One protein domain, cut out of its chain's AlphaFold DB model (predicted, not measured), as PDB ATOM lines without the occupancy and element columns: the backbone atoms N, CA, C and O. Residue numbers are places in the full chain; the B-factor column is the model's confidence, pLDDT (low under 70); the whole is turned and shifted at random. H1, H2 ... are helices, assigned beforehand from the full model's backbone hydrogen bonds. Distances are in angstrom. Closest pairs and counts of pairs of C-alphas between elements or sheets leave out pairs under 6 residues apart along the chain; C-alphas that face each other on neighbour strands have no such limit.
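What this domain is: This is residues 47 to 199 of the 200 residues of an uncharacterized protein of Anaeromyces robustus (UniProt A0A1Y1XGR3). One long helix, H5, is a rod's spine: H1, H2 and H3 bundle up and down with it, H4 crosses near its start, residues 183 to 199 stick out. The printed part has 153 residues with five named helices, H1 to H5: all helix. The C-alphas span 86 by 27 by 24 A, radius of gyration 21.9 A, only just loose, close to extended.

How they stand to each other: H1, residues 47 to 69, and H2, residues 75 to 91, form a hairpin. H3, residues 96 to 122, touches residues 154 to 179 of H5, residues 143 to 197, closest at C-alphas 117 and 158, 5.8 A. H4, residues 124 to 137, is about perpendicular to H5, 73 degrees. Every O i to N i+4 pair in H1, H2 and H4 is within hydrogen-bond range; H3 has 21 of 23, H5 49 of 51.

Where its parts are: Find C-alpha 47 at (303.189, 317.776, 160.088); H5 runs 81.8 A to C-alpha 197 at (318.769, 289.534, 177.380).

The domain as a whole: The printed part has no cut; 15 residues, 123 to 128 among them, have pLDDT under 70.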
ATOM      1  N   LEU A  47     303.833 316.992 161.140       78.75
ATOM      2  CA  LEU A  47     303.189 317.776 160.088       78.75
ATOM      3  C   LEU A  47     303.793 319.184 160.020       78.75
ATOM      4  O   LEU A  47     303.978 319.712 158.928       78.75
ATOM      5  N   ALA A  48     304.142 319.774 161.164       80.19
ATOM      6  CA  ALA A  48     304.776 321.085 161.231       80.19
ATOM      7  C   ALA A  48     306.162 321.090 160.569       80.19
ATOM      8  O   ALA A  48     306.472 322.013 159.813       80.19
ATOM      9  N   ILE A  49     306.971 320.047 160.791       79.69
ATOM     10  CA  ILE A  49     308.262 319.870 160.112       79.69
ATOM     11  C   ILE A  49     308.037 319.743 158.607       79.69
ATOM     12  O   ILE A  49     308.601 320.519 157.846       79.69
ATOM     13  N   LYS A  50     307.143 318.849 158.163       82.62
ATOM     14  CA  LYS A  50     306.851 318.670 156.728       82.62
ATOM     15  C   LYS A  50     306.369 319.962 156.068       82.62
ATOM     16  O   LYS A  50     306.833 320.307 154.984       82.62
ATOM     17  N   LEU A  51     305.462 320.689 156.719       83.50
ATOM     18  CA  LEU A  51     304.932 321.953 156.213       83.50
ATOM     19  C   LEU A  51     306.027 323.019 156.110       83.50
ATOM     20  O   LEU A  51     306.122 323.698 155.091       83.50
ATOM     21  N   SER A  52     306.867 323.153 157.138       81.75
ATOM     22  CA  SER A  52     307.978 324.111 157.122       81.75
ATOM     23  C   SER A  52     309.039 323.745 156.084       81.75
ATOM     24  O   SER A  52     309.470 324.634 155.353       81.75
ATOM     25  N   THR A  53     309.376 322.462 155.907       83.06
ATOM     26  CA  THR A  53     310.235 322.018 154.797       83.06
ATOM     27  C   THR A  53     309.637 322.404 153.445       83.06
ATOM     28  O   THR A  53     310.337 322.965 152.606       83.06
ATOM     29  N   MET A  54     308.341 322.154 153.227       84.50
ATOM     30  CA  MET A  54     307.672 322.483 151.961       84.50
ATOM     31  C   MET A  54     307.646 323.990 151.697       84.50
ATOM     32  O   MET A  54     307.962 324.418 150.589       84.50
ATOM     33  N   LEU A  55     307.336 324.803 152.711       85.38
ATOM     34  CA  LEU A  55     307.374 326.264 152.604       85.38
ATOM     35  C   LEU A  55     308.775 326.771 152.249       85.38
ATOM     36  O   LEU A  55     308.904 327.636 151.386       85.38
ATOM     37  N   LEU A  56     309.821 326.209 152.862       83.38
ATOM     38  CA  LEU A  56     311.205 326.562 152.548       83.38
ATOM     39  C   LEU A  56     311.592 326.173 151.124       83.38
ATOM     40  O   LEU A  56     312.198 326.977 150.422       83.38
ATOM     41  N   ILE A  57     311.215 324.977 150.671       84.44
ATOM     42  CA  ILE A  57     311.471 324.529 149.298       84.44
ATOM     43  C   ILE A  57     310.801 325.474 148.295       84.44
ATOM     44  O   ILE A  57     311.459 325.954 147.372       84.44
ATOM     45  N   VAL A  58     309.515 325.787 148.491       87.69
ATOM     46  CA  VAL A  58     308.774 326.719 147.627       87.69
ATOM     47  C   VAL A  58     309.436 328.096 147.623       87.69
ATOM     48  O   VAL A  58     309.666 328.663 146.555       87.69
ATOM     49  N   TRP A  59     309.805 328.612 148.798       85.19
ATOM     50  CA  TRP A  59     310.514 329.882 148.926       85.19
ATOM     51  C   TRP A  59     311.839 329.885 148.152       85.19
ATOM     52  O   TRP A  59     312.108 330.808 147.383       85.19
ATOM     53  N   PHE A  60     312.645 328.828 148.279       82.56
ATOM     54  CA  PHE A  60     313.906 328.727 147.549       82.56
ATOM     55  C   PHE A  60     313.713 328.649 146.038       82.56
ATOM     56  O   PHE A  60     314.474 329.286 145.314       82.56
ATOM     57  N   PHE A  61     312.690 327.947 145.545       84.81
ATOM     58  CA  PHE A  61     312.384 327.941 144.112       84.81
ATOM     59  C   PHE A  61     312.035 329.335 143.588       84.81
ATOM     60  O   PHE A  61     312.509 329.711 142.516       84.81
ATOM     61  N   ILE A  62     311.273 330.127 144.351       85.56
ATOM     62  CA  ILE A  62     310.962 331.519 143.995       85.56
ATOM     63  C   ILE A  62     312.253 332.348 143.915       85.56
ATOM     64  O   ILE A  62     312.480 333.043 142.924       85.56
ATOM     65  N   VAL A  63     313.131 332.234 144.916       79.88
ATOM     66  CA  VAL A  63     314.407 332.971 144.964       79.88
ATOM     67  C   VAL A  63     315.339 332.561 143.823       79.88
ATOM     68  O   VAL A  63     315.924 333.420 143.162       79.88
ATOM     69  N   VAL A  64     315.484 331.263 143.558       80.38
ATOM     70  CA  VAL A  64     316.319 330.758 142.460       80.38
ATOM     71  C   VAL A  64     315.759 331.215 141.113       80.38
ATOM     72  O   VAL A  64     316.515 331.741 140.301       80.38
ATOM     73  N   GLY A  65     314.445 331.106 140.894       82.88
ATOM     74  CA  GLY A  65     313.792 331.575 139.669       82.88
ATOM     75  C   GLY A  65     313.993 333.073 139.423       82.88
ATOM     76  O   GLY A  65     314.300 333.479 138.302       82.88
ATOM     77  N   TYR A  66     313.902 333.892 140.476       80.94
ATOM     78  CA  TYR A  66     314.183 335.327 140.401       80.94
ATOM     79  C   TYR A  66     315.648 335.621 140.036       80.94
ATOM     80  O   TYR A  66     315.912 336.451 139.168       80.94
ATOM     81  N   ASN A  67     316.605 334.915 140.649       76.25
ATOM     82  CA  ASN A  67     318.032 335.094 140.359       76.25
ATOM     83  C   ASN A  67     318.413 334.638 138.943       76.25
ATOM     84  O   ASN A  67     319.202 335.315 138.288       76.25
ATOM     85  N   ILE A  68     317.840 333.529 138.455       78.81
ATOM     86  CA  ILE A  68     318.055 333.046 137.081       78.81
ATOM     87  C   ILE A  68     317.539 334.076 136.073       78.81
ATOM     88  O   ILE A  68     318.241 334.394 135.118       78.81
ATOM     89  N   ARG A  69     316.341 334.636 136.300       78.00
ATOM     90  CA  ARG A  69     315.756 335.659 135.420       78.00
ATOM     91  C   ARG A  69     316.624 336.913 135.313       78.00
ATOM     92  O   ARG A  69     316.677 337.513 134.248       78.00
ATOM     93  N   ASN A  70     317.272 337.310 136.403       73.50
ATOM     94  CA  ASN A  70     318.112 338.506 136.431       73.50
ATOM     95  C   ASN A  70     319.555 338.242 135.969       73.50
ATOM     96  O   ASN A  70     320.405 339.108 136.146       73.50
ATOM     97  N   GLU A  71     319.839 337.052 135.422       65.81
ATOM     98  CA  GLU A  71     321.160 336.606 134.945       65.81
ATOM     99  C   GLU A  71     322.291 336.712 135.986       65.81
ATOM    100  O   GLU A  71     323.475 336.588 135.672       65.81
ATOM    101  N   THR A  72     321.956 336.869 137.267       63.38
ATOM    102  CA  THR A  72     322.937 336.944 138.348       63.38
ATOM    103  C   THR A  72     323.243 335.544 138.857       63.38
ATOM    104  O   THR A  72     322.778 335.132 139.924       63.38
ATOM    105  N   PHE A  73     324.038 334.797 138.090       63.81
ATOM    106  CA  PHE A  73     324.608 333.533 138.555       63.81
ATOM    107  C   PHE A  73     325.654 333.826 139.639       63.81
ATOM    108  O   PHE A  73     326.820 334.098 139.369       63.81
ATOM    109  N   ASN A  74     325.203 333.843 140.889       69.94
ATOM    110  CA  ASN A  74     326.029 334.141 142.053       69.94
ATOM    111  C   ASN A  74     326.227 332.872 142.897       69.94
ATOM    112  O   ASN A  74     325.411 331.950 142.860       69.94
ATOM    113  N   VAL A  75     327.277 332.859 143.717       71.19
ATOM    114  CA  VAL A  75     327.582 331.848 144.743       71.19
ATOM    115  C   VAL A  75     326.345 331.495 145.580       71.19
ATOM    116  O   VAL A  75     326.157 330.336 145.942       71.19
ATOM    117  N   GLY A  76     325.448 332.459 145.812       69.31
ATOM    118  CA  GLY A  76     324.171 332.233 146.493       69.31
ATOM    119  C   GLY A  76     323.305 331.135 145.860       69.31
ATOM    120  O   GLY A  76     322.741 330.329 146.588       69.31
ATOM    121  N   VAL A  77     323.254 331.029 144.526       73.62
ATOM    122  CA  VAL A  77     322.462 330.000 143.821       73.62
ATOM    123  C   VAL A  77     322.976 328.596 144.135       73.62
ATOM    124  O   VAL A  77     322.186 327.697 144.419       73.62
ATOM    125  N   VAL A  78     324.299 328.414 144.151       76.06
ATOM    126  CA  VAL A  78     324.935 327.128 144.482       76.06
ATOM    127  C   VAL A  78     324.630 326.740 145.927       76.06
ATOM    128  O   VAL A  78     324.273 325.594 146.202       76.06
ATOM    129  N   ILE A  79     324.708 327.708 146.844       74.88
ATOM    130  CA  ILE A  79     324.365 327.501 148.253       74.88
ATOM    131  C   ILE A  79     322.881 327.115 148.391       74.88
ATOM    132  O   ILE A  79     322.570 326.169 149.111       74.88
ATOM    133  N   TYR A  80     321.962 327.771 147.673       77.00
ATOM    134  CA  TYR A  80     320.536 327.422 147.712       77.00
ATOM    135  C   TYR A  80     320.259 326.007 147.198       77.00
ATOM    136  O   TYR A  80     319.489 325.276 147.819       77.00
ATOM    137  N   ILE A  81     320.917 325.579 146.118       78.50
ATOM    138  CA  ILE A  81     320.799 324.204 145.612       78.50
ATOM    139  C   ILE A  81     321.282 323.198 146.665       78.50
ATOM    140  O   ILE A  81     320.596 322.209 146.922       78.50
ATOM    141  N   ALA A  82     322.418 323.462 147.320       78.56
ATOM    142  CA  ALA A  82     322.934 322.599 148.382       78.56
ATOM    143  C   ALA A  82     321.946 322.467 149.557       78.56
ATOM    144  O   ALA A  82     321.754 321.368 150.075       78.56
ATOM    145  N   VAL A  83     321.270 323.559 149.927       77.50
ATOM    146  CA  VAL A  83     320.243 323.564 150.982       77.50
ATOM    147  C   VAL A  83     318.987 322.801 150.584       77.50
ATOM    148  O   VAL A  83     318.416 322.079 151.402       77.50
ATOM    149  N   ILE A  84     318.548 322.930 149.331       80.44
ATOM    150  CA  ILE A  84     317.419 322.152 148.813       80.44
ATOM    151  C   ILE A  84     317.749 320.658 148.890       80.44
ATOM    152  O   ILE A  84     316.944 319.877 149.396       80.44
ATOM    153  N   ILE A  85     318.951 320.260 148.457       82.19
ATOM    154  CA  ILE A  85     319.407 318.868 148.543       82.19
ATOM    155  C   ILE A  85     319.433 318.407 150.003       82.19
ATOM    156  O   ILE A  85     318.888 317.347 150.307       82.19
ATOM    157  N   SER A  86     319.985 319.201 150.929       78.62
ATOM    158  CA  SER A  86     319.997 318.828 152.348       78.62
ATOM    159  C   SER A  86     318.592 318.742 152.950       78.62
ATOM    160  O   SER A  86     318.356 317.893 153.804       78.62
ATOM    161  N   ALA A  87     317.640 319.561 152.494       76.38
ATOM    162  CA  ALA A  87     316.241 319.494 152.920       76.38
ATOM    163  C   ALA A  87     315.546 318.222 152.430       76.38
ATOM    164  O   ALA A  87     314.842 317.577 153.206       76.38
ATOM    165  N   PHE A  88     315.797 317.809 151.185       79.94
ATOM    166  CA  PHE A  88     315.319 316.520 150.690       79.94
ATOM    167  C   PHE A  88     315.938 315.357 151.462       79.94
ATOM    168  O   PHE A  88     315.210 314.478 151.906       79.94
ATOM    169  N   VAL A  89     317.254 315.361 151.685       78.75
ATOM    170  CA  VAL A  89     317.924 314.295 152.451       78.75
ATOM    171  C   VAL A  89     317.397 314.214 153.888       78.75
ATOM    172  O   VAL A  89     317.208 313.114 154.411       78.75
ATOM    173  N   PHE A  90     317.078 315.356 154.500       74.19
ATOM    174  CA  PHE A  90     316.448 315.401 155.817       74.19
ATOM    175  C   PHE A  90     315.061 314.734 155.822       74.19
ATOM    176  O   PHE A  90     314.770 313.960 156.730       74.19
ATOM    177  N   LEU A  91     314.239 314.941 154.782       73.94
ATOM    178  CA  LEU A  91     312.947 314.249 154.635       73.94
ATOM    179  C   LEU A  91     313.089 312.720 154.545       73.94
ATOM    180  O   LEU A  91     312.172 312.010 154.952       73.94
ATOM    181  N   TYR A  92     314.220 312.215 154.045       75.94
ATOM    182  CA  TYR A  92     314.508 310.779 153.951       75.94
ATOM    183  C   TYR A  92     315.150 310.178 155.218       75.94
ATOM    184  O   TYR A  92     315.388 308.973 155.251       75.94
ATOM    185  N   GLY A  93     315.405 310.969 156.271       66.69
ATOM    186  CA  GLY A  93     315.798 310.451 157.590       66.69
ATOM    187  C   GLY A  93     317.303 310.317 157.858       66.69
ATOM    188  O   GLY A  93     317.687 309.710 158.857       66.69
ATOM    189  N   ILE A  94     318.181 310.908 157.039       67.19
ATOM    190  CA  ILE A  94     319.628 310.967 157.332       67.19
ATOM    191  C   ILE A  94     319.923 312.269 158.094       67.19
ATOM    192  O   ILE A  94     320.106 313.331 157.506       67.19
ATOM    193  N   LEU A  95     319.909 312.202 159.428       69.50
ATOM    194  CA  LEU A  95     319.583 313.369 160.263       69.50
ATOM    195  C   LEU A  95     320.790 314.173 160.788       69.50
ATOM    196  O   LEU A  95     320.769 315.403 160.772       69.50
ATOM    197  N   LYS A  96     321.861 313.514 161.249       70.44
ATOM    198  CA  LYS A  96     322.885 314.175 162.090       70.44
ATOM    199  C   LYS A  96     323.886 315.043 161.315       70.44
ATOM    200  O   LYS A  96     324.150 316.180 161.695       70.44
ATOM    201  N   GLN A  97     324.432 314.524 160.216       73.81
ATOM    202  CA  GLN A  97     325.474 315.214 159.437       73.81
ATOM    203  C   GLN A  97     324.942 316.477 158.743       73.81
ATOM    204  O   GLN A  97     325.646 317.479 158.624       73.81
ATOM    205  N   TYR A  98     323.673 316.453 158.339       77.38
ATOM    206  CA  TYR A  98     323.045 317.554 157.616       77.38
ATOM    207  C   TYR A  98     322.598 318.689 158.537       77.38
ATOM    208  O   TYR A  98     322.538 319.830 158.085       77.38
ATOM    209  N   LEU A  99     322.380 318.429 159.832       81.31
ATOM    210  CA  LEU A  99     322.064 319.474 160.811       81.31
ATOM    211  C   LEU A  99     323.180 320.530 160.893       81.31
ATOM    212  O   LEU A  99     322.902 321.724 160.986       81.31
ATOM    213  N   PHE A 100     324.445 320.111 160.786       82.38
ATOM    214  CA  PHE A 100     325.583 321.032 160.762       82.38
ATOM    215  C   PHE A 100     325.606 321.903 159.496       82.38
ATOM    216  O   PHE A 100     325.840 323.108 159.575       82.38
ATOM    217  N   VAL A 101     325.289 321.321 158.335       81.56
ATOM    218  CA  VAL A 101     325.161 322.063 157.068       81.56
ATOM    219  C   VAL A 101     324.035 323.097 157.166       81.56
ATOM    220  O   VAL A 101     324.225 324.258 156.804       81.56
ATOM    221  N   PHE A 102     322.892 322.707 157.738       81.94
ATOM    222  CA  PHE A 102     321.780 323.617 158.014       81.94
ATOM    223  C   PHE A 102     322.166 324.757 158.952       81.94
ATOM    224  O   PHE A 102     321.750 325.890 158.725       81.94
ATOM    225  N   PHE A 103     322.975 324.478 159.974       85.69
ATOM    226  CA  PHE A 103     323.450 325.490 160.909       85.69
ATOM    227  C   PHE A 103     324.374 326.515 160.240       85.69
ATOM    228  O   PHE A 103     324.162 327.718 160.392       85.69
ATOM    229  N   ILE A 104     325.356 326.061 159.451       85.81
ATOM    230  CA  ILE A 104     326.229 326.962 158.678       85.81
ATOM    231  C   ILE A 104     325.389 327.831 157.743       85.81
ATOM    232  O   ILE A 104     325.588 329.046 157.672       85.81
ATOM    233  N   PHE A 105     324.427 327.223 157.049       84.00
ATOM    234  CA  PHE A 105     323.551 327.975 156.170       84.00
ATOM    235  C   PHE A 105     322.678 328.971 156.937       84.00
ATOM    236  O   PHE A 105     322.506 330.091 156.472       84.00
ATOM    237  N   LEU A 106     322.164 328.615 158.116       88.00
ATOM    238  CA  LEU A 106     321.410 329.540 158.959       88.00
ATOM    239  C   LEU A 106     322.263 330.762 159.331       88.00
ATOM    240  O   LEU A 106     321.781 331.882 159.206       88.00
ATOM    241  N   ILE A 107     323.531 330.577 159.716       90.44
ATOM    242  CA  ILE A 107     324.452 331.694 159.998       90.44
ATOM    243  C   ILE A 107     324.634 332.575 158.757       90.44
ATOM    244  O   ILE A 107     324.509 333.799 158.837       90.44
ATOM    245  N   TYR A 108     324.901 331.956 157.604       87.88
ATOM    246  CA  TYR A 108     325.022 332.668 156.333       87.88
ATOM    247  C   TYR A 108     323.746 333.454 156.000       87.88
ATOM    248  O   TYR A 108     323.818 334.621 155.615       87.88
ATOM    249  N   TYR A 109     322.578 332.844 156.190       85.50
ATOM    250  CA  TYR A 109     321.286 333.445 155.886       85.50
ATOM    251  C   TYR A 109     320.949 334.591 156.845       85.50
ATOM    252  O   TYR A 109     320.454 335.622 156.401       85.50
ATOM    253  N   VAL A 110     321.285 334.470 158.134       90.69
ATOM    254  CA  VAL A 110     321.190 335.567 159.112       90.69
ATOM    255  C   VAL A 110     322.049 336.746 158.663       90.69
ATOM    256  O   VAL A 110     321.547 337.866 158.584       90.69
ATOM    257  N   TYR A 111     323.315 336.508 158.309       90.56
ATOM    258  CA  TYR A 111     324.202 337.555 157.793       90.56
ATOM    259  C   TYR A 111     323.641 338.214 156.523       90.56
ATOM    260  O   TYR A 111     323.616 339.441 156.420       90.56
ATOM    261  N   PHE A 112     323.141 337.413 155.579       85.69
ATOM    262  CA  PHE A 112     322.503 337.900 154.355       85.69
ATOM    263  C   PHE A 112     321.273 338.769 154.653       85.69
ATOM    264  O   PHE A 112     321.138 339.855 154.091       85.69
ATOM    265  N   CYS A 113     320.420 338.341 155.585       88.38
ATOM    266  CA  CYS A 113     319.259 339.110 156.022       88.38
ATOM    267  C   CYS A 113     319.674 340.440 156.654       88.38
ATOM    268  O   CYS A 113     319.144 341.480 156.273       88.38
ATOM    269  N   PHE A 114     320.656 340.433 157.561       89.25
ATOM    270  CA  PHE A 114     321.186 341.659 158.159       89.25
ATOM    271  C   PHE A 114     321.724 342.620 157.103       89.25
ATOM    272  O   PHE A 114     321.391 343.802 157.131       89.25
ATOM    273  N   LYS A 115     322.507 342.118 156.142       86.75
ATOM    274  CA  LYS A 115     323.019 342.928 155.034       86.75
ATOM    275  C   LYS A 115     321.879 343.565 154.232       86.75
ATOM    276  O   LYS A 115     321.940 344.763 153.979       86.75
ATOM    277  N   ASN A 116     320.850 342.800 153.868       82.88
ATOM    278  CA  ASN A 116     319.717 343.308 153.087       82.88
ATOM    279  C   ASN A 116     318.864 344.311 153.869       82.88
ATOM    280  O   ASN A 116     318.450 345.319 153.306       82.88
ATOM    281  N   VAL A 117     318.632 344.074 155.163       87.44
ATOM    282  CA  VAL A 117     317.899 345.010 156.030       87.44
ATOM    283  C   VAL A 117     318.683 346.309 156.188       87.44
ATOM    284  O   VAL A 117     318.119 347.384 156.006       87.44
ATOM    285  N   ILE A 118     319.993 346.233 156.449       86.88
ATOM    286  CA  ILE A 118     320.852 347.422 156.489       86.88
ATOM    287  C   ILE A 118     320.806 348.132 155.138       86.88
ATOM    288  O   ILE A 118     320.624 349.338 155.115       86.88
ATOM    289  N   GLN A 119     320.907 347.422 154.015       82.06
ATOM    290  CA  GLN A 119     320.848 348.035 152.686       82.06
ATOM    291  C   GLN A 119     319.510 348.742 152.421       82.06
ATOM    292  O   GLN A 119     319.519 349.860 151.911       82.06
ATOM    293  N   ALA A 120     318.387 348.132 152.811       81.12
ATOM    294  CA  ALA A 120     317.053 348.718 152.685       81.12
ATOM    295  C   ALA A 120     316.867 349.967 153.566       81.12
ATOM    296  O   ALA A 120     316.159 350.893 153.177       81.12
ATOM    297  N   LEU A 121     317.516 350.011 154.736       82.75
ATOM    298  CA  LEU A 121     317.435 351.135 155.675       82.75
ATOM    299  C   LEU A 121     318.483 352.235 155.424       82.75
ATOM    300  O   LEU A 121     318.249 353.394 155.751       82.75
ATOM    301  N   SER A 122     319.658 351.886 154.893       76.00
ATOM    302  CA  SER A 122     320.872 352.714 154.975       76.00
ATOM    303  C   SER A 122     321.180 353.541 153.725       76.00
ATOM    304  O   SER A 122     322.110 354.347 153.779       76.00
ATOM    305  N   LEU A 123     320.503 353.361 152.587       58.16
ATOM    306  CA  LEU A 123     321.015 353.899 151.319       58.16
ATOM    307  C   LEU A 123     320.010 354.739 150.529       58.16
ATOM    308  O   LEU A 123     319.105 354.200 149.895       58.16
ATOM    309  N   LYS A 124     320.339 356.036 150.403       59.84
ATOM    310  CA  LYS A 124     319.911 356.909 149.292       59.84
ATOM    311  C   LYS A 124     320.224 356.301 147.916       59.84
ATOM    312  O   LYS A 124     319.467 356.481 146.981       59.84
ATOM    313  N   ALA A 125     321.288 355.500 147.794       52.75
ATOM    314  CA  ALA A 125     321.593 354.798 146.542       52.75
ATOM    315  C   ALA A 125     320.572 353.690 146.204       52.75
ATOM    316  O   ALA A 125     320.336 353.420 145.032       52.75
ATOM    317  N   SER A 126     319.949 353.062 147.215       58.53
ATOM    318  CA  SER A 126     318.816 352.155 146.980       58.53
ATOM    319  C   SER A 126     317.554 352.945 146.657       58.53
ATOM    320  O   SER A 126     316.755 352.502 145.847       58.53
ATOM    321  N   GLU A 127     317.410 354.133 147.243       66.50
ATOM    322  CA  GLU A 127     316.309 355.045 146.967       66.50
ATOM    323  C   GLU A 127     316.332 355.481 145.505       66.50
ATOM    324  O   GLU A 127     315.320 355.328 144.840       66.50
ATOM    325  N   ASP A 128     317.486 355.879 144.964       69.50
ATOM    326  CA  ASP A 128     317.635 356.237 143.550       69.50
ATOM    327  C   ASP A 128     317.409 355.037 142.614       69.50
ATOM    328  O   ASP A 128     316.736 355.171 141.592       69.50
ATOM    329  N   GLU A 129     317.909 353.840 142.947       71.06
ATOM    330  CA  GLU A 129     317.709 352.638 142.120       71.06
ATOM    331  C   GLU A 129     316.245 352.156 142.138       71.06
ATOM    332  O   GLU A 129     315.683 351.802 141.097       71.06
ATOM    333  N   ILE A 130     315.609 352.160 143.312       71.12
ATOM    334  CA  ILE A 130     314.194 351.807 143.494       71.12
ATOM    335  C   ILE A 130     313.314 352.864 142.829       71.12
ATOM    336  O   ILE A 130     312.395 352.503 142.099       71.12
ATOM    337  N   LYS A 131     313.631 354.147 143.004       73.44
ATOM    338  CA  LYS A 131     312.945 355.270 142.365       73.44
ATOM    339  C   LYS A 131     313.043 355.195 140.847       73.44
ATOM    340  O   LYS A 131     312.018 355.274 140.190       73.44
ATOM    341  N   THR A 132     314.223 354.929 140.286       78.06
ATOM    342  CA  THR A 132     314.398 354.772 138.830       78.06
ATOM    343  C   THR A 132     313.556 353.611 138.288       78.06
ATOM    344  O   THR A 132     312.941 353.718 137.227       78.06
ATOM    345  N   LYS A 133     313.485 352.491 139.022       76.06
ATOM    346  CA  LYS A 133     312.612 351.363 138.657       76.06
ATOM    347  C   LYS A 133     311.132 351.740 138.774       76.06
ATOM    348  O   LYS A 133     310.364 351.423 137.874       76.06
ATOM    349  N   LEU A 134     310.735 352.429 139.841       78.62
ATOM    350  CA  LEU A 134     309.359 352.880 140.056       78.62
ATOM    351  C   LEU A 134     308.911 353.885 138.991       78.62
ATOM    352  O   LEU A 134     307.852 353.686 138.410       78.62
ATOM    353  N   GLU A 135     309.730 354.883 138.659       79.81
ATOM    354  CA  GLU A 135     309.467 355.861 137.592       79.81
ATOM    355  C   GLU A 135     309.334 355.187 136.216       79.81
ATOM    356  O   GLU A 135     308.526 355.606 135.386       79.81
ATOM    357  N   PHE A 136     310.077 354.101 135.967       81.69
ATOM    358  CA  PHE A 136     309.932 353.321 134.736       81.69
ATOM    359  C   PHE A 136     308.561 352.630 134.633       81.69
ATOM    360  O   PHE A 136     307.959 352.625 133.555       81.69
ATOM    361  N   PHE A 137     308.068 352.054 135.736       80.31
ATOM    362  CA  PHE A 137     306.786 351.339 135.775       80.31
ATOM    363  C   PHE A 137     305.574 352.265 135.960       80.31
ATOM    364  O   PHE A 137     304.495 351.953 135.459       80.31
ATOM    365  N   TYR A 138     305.750 353.405 136.629       80.88
ATOM    366  CA  TYR A 138     304.690 354.328 137.028       80.88
ATOM    367  C   TYR A 138     305.059 355.773 136.666       80.88
ATOM    368  O   TYR A 138     305.436 356.582 137.511       80.88
ATOM    369  N   LYS A 139     304.935 356.097 135.376       77.00
ATOM    370  CA  LYS A 139     305.393 357.371 134.796       77.00
ATOM    371  C   LYS A 139     304.611 358.614 135.242       77.00
ATOM    372  O   LYS A 139     305.124 359.716 135.092       77.00
ATOM    373  N   ASP A 140     303.410 358.433 135.789       83.88
ATOM    374  CA  ASP A 140     302.464 359.521 136.082       83.88
ATOM    375  C   ASP A 140     302.255 359.773 137.591       83.88
ATOM    376  O   ASP A 140     301.296 360.439 137.982       83.88
ATOM    377  N   LEU A 141     303.120 359.233 138.459       81.56
ATOM    378  CA  LEU A 141     303.023 359.451 139.909       81.56
ATOM    379  C   LEU A 141     303.484 360.857 140.302       81.56
ATOM    380  O   LEU A 141     304.486 361.372 139.801       81.56
ATOM    381  N   THR A 142     302.789 361.463 141.265       86.25
ATOM    382  CA  THR A 142     303.288 362.678 141.919       86.25
ATOM    383  C   THR A 142     304.465 362.353 142.842       86.25
ATOM    384  O   THR A 142     304.656 361.213 143.266       86.25
ATOM    385  N   ILE A 143     305.259 363.374 143.188       81.75
ATOM    386  CA  ILE A 143     306.425 363.222 144.076       81.75
ATOM    387  C   ILE A 143     306.017 362.608 145.426       81.75
ATOM    388  O   ILE A 143     306.695 361.707 145.913       81.75
ATOM    389  N   ASP A 144     304.889 363.046 145.988       84.56
ATOM    390  CA  ASP A 144     304.390 362.547 147.273       84.56
ATOM    391  C   ASP A 144     303.958 361.073 147.187       84.56
ATOM    392  O   ASP A 144     304.334 360.271 148.039       84.56
ATOM    393  N   GLN A 145     303.253 360.683 146.117       85.31
ATOM    394  CA  GLN A 145     302.848 359.287 145.903       85.31
ATOM    395  C   GLN A 145     304.053 358.368 145.666       85.31
ATOM    396  O   GLN A 145     304.049 357.204 146.059       85.31
ATOM    397  N   MET A 146     305.102 358.885 145.026       82.00
ATOM    398  CA  MET A 146     306.337 358.142 144.804       82.00
ATOM    399  C   MET A 146     307.097 357.891 146.112       82.00
ATOM    400  O   MET A 146     307.659 356.811 146.279       82.00
ATOM    401  N   HIS A 147     307.099 358.852 147.041       82.38
ATOM    402  CA  HIS A 147     307.680 358.665 148.371       82.38
ATOM    403  C   HIS A 147     306.918 357.618 149.192       82.38
ATOM    404  O   HIS A 147     307.549 356.726 149.753       82.38
ATOM    405  N   GLU A 148     305.583 357.672 149.197       85.81
ATOM    406  CA  GLU A 148     304.742 356.680 149.885       85.81
ATOM    407  C   GLU A 148     304.990 355.261 149.348       85.81
ATOM    408  O   GLU A 148     305.290 354.338 150.105       85.81
ATOM    409  N   LEU A 149     304.998 355.101 148.021       83.94
ATOM    410  CA  LEU A 149     305.243 353.812 147.372       83.94
ATOM    411  C   LEU A 149     306.652 353.263 147.649       83.94
ATOM    412  O   LEU A 149     306.866 352.047 147.717       83.94
ATOM    413  N   LEU A 150     307.633 354.151 147.793       83.75
ATOM    414  CA  LEU A 150     309.006 353.785 148.100       83.75
ATOM    415  C   LEU A 150     309.151 353.294 149.548       83.75
ATOM    416  O   LEU A 150     309.843 352.299 149.780       83.75
ATOM    417  N   ASP A 151     308.467 353.928 150.499       84.81
ATOM    418  CA  ASP A 151     308.433 353.483 151.894       84.81
ATOM    419  C   ASP A 151     307.697 352.144 152.047       84.81
ATOM    420  O   ASP A 151     308.220 351.232 152.699       84.81
ATOM    421  N   ASP A 152     306.575 351.959 151.349       86.06
ATOM    422  CA  ASP A 152     305.885 350.667 151.265       86.06
ATOM    423  C   ASP A 152     306.806 349.586 150.695       86.06
ATOM    424  O   ASP A 152     306.929 348.488 151.245       86.06
ATOM    425  N   THR A 153     307.528 349.897 149.615       83.75
ATOM    426  CA  THR A 153     308.469 348.961 148.987       83.75
ATOM    427  C   THR A 153     309.588 348.562 149.952       83.75
ATOM    428  O   THR A 153     309.900 347.372 150.067       83.75
ATOM    429  N   LYS A 154     310.173 349.516 150.691       84.75
ATOM    430  CA  LYS A 154     311.176 349.231 151.734       84.75
ATOM    431  C   LYS A 154     310.597 348.309 152.809       84.75
ATOM    432  O   LYS A 154     311.236 347.317 153.169       84.75
ATOM    433  N   PHE A 155     309.386 348.596 153.286       87.44
ATOM    434  CA  PHE A 155     308.699 347.769 154.275       87.44
ATOM    435  C   PHE A 155     308.493 346.333 153.773       87.44
ATOM    436  O   PHE A 155     308.844 345.378 154.473       87.44
ATOM    437  N   PHE A 156     308.008 346.164 152.539       86.62
ATOM    438  CA  PHE A 156     307.845 344.846 151.928       86.62
ATOM    439  C   PHE A 156     309.178 344.104 151.807       86.62
ATOM    440  O   PHE A 156     309.243 342.939 152.192       86.62
ATOM    441  N   ILE A 157     310.254 344.751 151.346       84.62
ATOM    442  CA  ILE A 157     311.587 344.127 151.246       84.62
ATOM    443  C   ILE A 157     312.058 343.607 152.610       84.62
ATOM    444  O   ILE A 157     312.541 342.474 152.716       84.62
ATOM    445  N   ILE A 158     311.893 344.409 153.664       88.25
ATOM    446  CA  ILE A 158     312.267 344.025 155.029       88.25
ATOM    447  C   ILE A 158     311.417 342.836 155.497       88.25
ATOM    448  O   ILE A 158     311.968 341.838 155.963       88.25
ATOM    449  N   MET A 159     310.095 342.886 155.312       90.00
ATOM    450  CA  MET A 159     309.185 341.796 155.685       90.00
ATOM    451  C   MET A 159     309.494 340.493 154.940       90.00
ATOM    452  O   MET A 159     309.624 339.441 155.569       90.00
ATOM    453  N   PHE A 160     309.692 340.560 153.621       85.88
ATOM    454  CA  PHE A 160     310.078 339.415 152.793       85.88
ATOM    455  C   PHE A 160     311.463 338.864 153.140       85.88
ATOM    456  O   PHE A 160     311.755 337.718 152.817       85.88
ATOM    457  N   THR A 161     312.309 339.632 153.826       85.44
ATOM    458  CA  THR A 161     313.603 339.155 154.326       85.44
ATOM    459  C   THR A 161     313.464 338.493 155.704       85.44
ATOM    460  O   THR A 161     314.010 337.415 155.937       85.44
ATOM    461  N   ILE A 162     312.702 339.101 156.619       89.44
ATOM    462  CA  ILE A 162     312.587 338.659 158.018       89.44
ATOM    463  C   ILE A 162     311.674 337.438 158.174       89.44
ATOM    464  O   ILE A 162     312.012 336.513 158.914       89.44
ATOM    465  N   VAL A 163     310.525 337.393 157.493       88.50
ATOM    466  CA  VAL A 163     309.554 336.296 157.657       88.50
ATOM    467  C   VAL A 163     310.165 334.928 157.310       88.50
ATOM    468  O   VAL A 163     310.076 334.017 158.140       88.50
ATOM    469  N   PRO A 164     310.856 334.751 156.167       85.44
ATOM    470  CA  PRO A 164     311.525 333.489 155.866       85.44
ATOM    471  C   PRO A 164     312.631 333.152 156.863       85.44
ATOM    472  O   PRO A 164     312.816 331.980 157.169       85.44
ATOM    473  N   LEU A 165     313.346 334.148 157.401       89.38
ATOM    474  CA  LEU A 165     314.363 333.918 158.428       89.38
ATOM    475  C   LEU A 165     313.745 333.314 159.696       89.38
ATOM    476  O   LEU A 165     314.285 332.349 160.231       89.38
ATOM    477  N   ILE A 166     312.598 333.829 160.146       89.62
ATOM    478  CA  ILE A 166     311.871 333.277 161.300       89.62
ATOM    479  C   ILE A 166     311.461 331.825 161.029       89.62
ATOM    480  O   ILE A 166     311.692 330.954 161.870       89.62
ATOM    481  N   ILE A 167     310.908 331.546 159.842       86.88
ATOM    482  CA  ILE A 167     310.546 330.182 159.422       86.88
ATOM    483  C   ILE A 167     311.785 329.277 159.418       86.88
ATOM    484  O   ILE A 167     311.710 328.143 159.883       86.88
ATOM    485  N   TYR A 168     312.931 329.780 158.955       86.31
ATOM    486  CA  TYR A 168     314.186 329.032 158.895       86.31
ATOM    487  C   TYR A 168     314.735 328.688 160.281       86.31
ATOM    488  O   TYR A 168     315.137 327.552 160.530       86.31
ATOM    489  N   VAL A 169     314.726 329.654 161.203       89.19
ATOM    490  CA  VAL A 169     315.140 329.446 162.598       89.19
ATOM    491  C   VAL A 169     314.232 328.419 163.267       89.19
ATOM    492  O   VAL A 169     314.725 327.482 163.895       89.19
ATOM    493  N   TYR A 170     312.914 328.552 163.097       86.56
ATOM    494  CA  TYR A 170     311.958 327.575 163.611       86.56
ATOM    495  C   TYR A 170     312.216 326.180 163.031       86.56
ATOM    496  O   TYR A 170     312.304 325.213 163.787       86.56
ATOM    497  N   TYR A 171     312.395 326.082 161.711       85.31
ATOM    498  CA  TYR A 171     312.686 324.827 161.027       85.31
ATOM    499  C   TYR A 171     313.953 324.165 161.569       85.31
ATOM    500  O   TYR A 171     313.932 322.981 161.895       85.31
ATOM    501  N   PHE A 172     315.034 324.927 161.739       86.88
ATOM    502  CA  PHE A 172     316.290 324.427 162.294       86.88
ATOM    503  C   PHE A 172     316.117 323.864 163.712       86.88
ATOM    504  O   PHE A 172     316.570 322.755 163.999       86.88
ATOM    505  N   LEU A 173     315.418 324.592 164.591       87.44
ATOM    506  CA  LEU A 173     315.144 324.139 165.958       87.44
ATOM    507  C   LEU A 173     314.241 322.899 165.985       87.44
ATOM    508  O   LEU A 173     314.479 321.987 166.777       87.44
ATOM    509  N   ALA A 174     313.228 322.844 165.115       84.62
ATOM    510  CA  ALA A 174     312.345 321.689 164.973       84.62
ATOM    511  C   ALA A 174     313.113 320.459 164.482       84.62
ATOM    512  O   ALA A 174     312.981 319.386 165.067       84.62
ATOM    513  N   CYS A 175     313.984 320.625 163.487       83.56
ATOM    514  CA  CYS A 175     314.852 319.559 163.007       83.56
ATOM    515  C   CYS A 175     315.764 319.037 164.121       83.56
ATOM    516  O   CYS A 175     315.801 317.834 164.356       83.56
ATOM    517  N   GLY A 176     316.446 319.927 164.851       85.62
ATOM    518  CA  GLY A 176     317.308 319.546 165.975       85.62
ATOM    519  C   GLY A 176     316.551 318.809 167.084       85.62
ATOM    520  O   GLY A 176     316.983 317.748 167.525       85.62
ATOM    521  N   SER A 177     315.372 319.308 167.471       85.44
ATOM    522  CA  SER A 177     314.498 318.639 168.447       85.44
ATOM    523  C   SER A 177     314.022 317.262 167.966       85.44
ATOM    524  O   SER A 177     313.841 316.368 168.790       85.44
ATOM    525  N   TYR A 178     313.793 317.089 166.661       83.62
ATOM    526  CA  TYR A 178     313.395 315.812 166.065       83.62
ATOM    527  C   TYR A 178     314.544 314.796 166.068       83.62
ATOM    528  O   TYR A 178     314.331 313.646 166.445       83.62
ATOM    529  N   VAL A 179     315.766 315.228 165.733       84.69
ATOM    530  CA  VAL A 179     316.966 314.375 165.815       84.69
ATOM    531  C   VAL A 179     317.171 313.865 167.241       84.69
ATOM    532  O   VAL A 179     317.330 312.666 167.440       84.69
ATOM    533  N   GLU A 180     317.107 314.753 168.239       84.38
ATOM    534  CA  GLU A 180     317.251 314.358 169.647       84.38
ATOM    535  C   GLU A 180     316.169 313.370 170.096       84.38
ATOM    536  O   GLU A 180     316.463 312.457 170.858       84.38
ATOM    537  N   LEU A 181     314.926 313.536 169.628       83.56
ATOM    538  CA  LEU A 181     313.824 312.638 169.973       83.56
ATOM    539  C   LEU A 181     314.036 311.227 169.409       83.56
ATOM    540  O   LEU A 181     313.766 310.246 170.095       83.56
ATOM    541  N   ILE A 182     314.523 311.120 168.171       82.94
ATOM    542  CA  ILE A 182     314.850 309.823 167.567       82.94
ATOM    543  C   ILE A 182     315.983 309.142 168.336       82.94
ATOM    544  O   ILE A 182     315.922 307.940 168.568       82.94
ATOM    545  N   GLU A 183     316.996 309.895 168.756       82.44
ATOM    546  CA  GLU A 183     318.115 309.347 169.531       82.44
ATOM    547  C   GLU A 183     317.697 308.881 170.925       82.44
ATOM    548  O   GLU A 183     318.137 307.817 171.355       82.44
ATOM    549  N   GLU A 184     316.821 309.638 171.595       82.38
ATOM    550  CA  GLU A 184     316.202 309.255 172.873       82.38
ATOM    551  C   GLU A 184     315.447 307.919 172.701       82.38
ATOM    552  O   GLU A 184     315.731 306.959 173.412       82.38
ATOM    553  N   ASN A 185     314.609 307.798 171.662       83.62
ATOM    554  CA  ASN A 185     313.845 306.577 171.383       83.62
ATOM    555  C   ASN A 185     314.728 305.361 171.041       83.62
ATOM    556  O   ASN A 185     314.450 304.260 171.507       83.62
ATOM    557  N   ILE A 186     315.781 305.534 170.230       83.62
ATOM    558  CA  ILE A 186     316.711 304.441 169.890       83.62
ATOM    559  C   ILE A 186     317.475 303.987 171.138       83.62
ATOM    560  O   ILE A 186     317.671 302.791 171.336       83.62
ATOM    561  N   SER A 187     317.901 304.928 171.984       82.06
ATOM    562  CA  SER A 187     318.578 304.608 173.242       82.06
ATOM    563  C   SER A 187     317.671 303.816 174.184       82.06
ATOM    564  O   SER A 187     318.123 302.844 174.784       82.06
ATOM    565  N   ASP A 188     316.404 304.213 174.303       81.81
ATOM    566  CA  ASP A 188     315.423 303.515 175.133       81.81
ATOM    567  C   ASP A 188     315.120 302.105 174.594       81.81
ATOM    568  O   ASP A 188     315.009 301.158 175.372       81.81
ATOM    569  N   GLU A 189     315.041 301.937 173.268       82.44
ATOM    570  CA  GLU A 189     314.838 300.626 172.637       82.44
ATOM    571  C   GLU A 189     316.041 299.692 172.842       82.44
ATOM    572  O   GLU A 189     315.862 298.507 173.123       82.44
ATOM    573  N   LEU A 190     317.268 300.212 172.744       83.00
ATOM    574  CA  LEU A 190     318.483 299.437 173.015       83.00
ATOM    575  C   LEU A 190     318.554 298.991 174.478       83.00
ATOM    576  O   LEU A 190     318.823 297.821 174.738       83.00
ATOM    577  N   LEU A 191     318.236 299.882 175.421       82.31
ATOM    578  CA  LEU A 191     318.158 299.542 176.844       82.31
ATOM    579  C   LEU A 191     317.103 298.469 177.126       82.31
ATOM    580  O   LEU A 191     317.341 297.580 177.938       82.31
ATOM    581  N   ALA A 192     315.941 298.543 176.470       80.62
ATOM    582  CA  ALA A 192     314.893 297.539 176.631       80.62
ATOM    583  C   ALA A 192     315.363 296.153 176.167       80.62
ATOM    584  O   ALA A 192     315.129 295.170 176.866       80.62
ATOM    585  N   ARG A 193     316.082 296.083 175.038       79.06
ATOM    586  CA  ARG A 193     316.662 294.833 174.521       79.06
ATOM    587  C   ARG A 193     317.744 294.265 175.439       79.06
ATOM    588  O   ARG A 193     317.716 293.072 175.717       79.06
ATOM    589  N   GLU A 194     318.647 295.102 175.955       82.31
ATOM    590  CA  GLU A 194     319.660 294.666 176.934       82.31
ATOM    591  C   GLU A 194     319.004 294.092 178.204       82.31
ATOM    592  O   GLU A 194     319.447 293.076 178.733       82.31
ATOM    593  N   LEU A 195     317.906 294.700 178.670       79.94
ATOM    594  CA  LEU A 195     317.171 294.210 179.838       79.94
ATOM    595  C   LEU A 195     316.492 292.853 179.591       79.94
ATOM    596  O   LEU A 195     316.370 292.058 180.521       79.94
ATOM    597  N   GLU A 196     316.012 292.603 178.370       79.44
ATOM    598  CA  GLU A 196     315.405 291.324 177.979       79.44
ATOM    599  C   GLU A 196     316.443 290.196 177.902       79.44
ATOM    600  O   GLU A 196     316.147 289.076 178.322       79.44
ATOM    601  N   GLU A 197     317.654 290.490 177.423       79.88
ATOM    602  CA  GLU A 197     318.769 289.534 177.380       79.88
ATOM    603  C   GLU A 197     319.274 289.165 178.785       79.88
ATOM    604  O   GLU A 197     319.572 288.002 179.037       79.88
ATOM    605  N   ASP A 198     319.292 290.112 179.729       74.94
ATOM    606  CA  ASP A 198     319.714 289.892 181.125       74.94
ATOM    607  C   ASP A 198     318.741 289.016 181.952       74.94
ATOM    608  O   ASP A 198     319.081 288.574 183.057       74.94
ATOM    609  N   ILE A 199     317.506 288.816 181.473       69.81
ATOM    610  CA  ILE A 199     316.449 288.049 182.160       69.81
ATOM    611  C   ILE A 199     316.406 286.575 181.704       69.81
ATOM    612  O   ILE A 199     315.832 285.747 182.422       69.81
TER     613      ILE A 199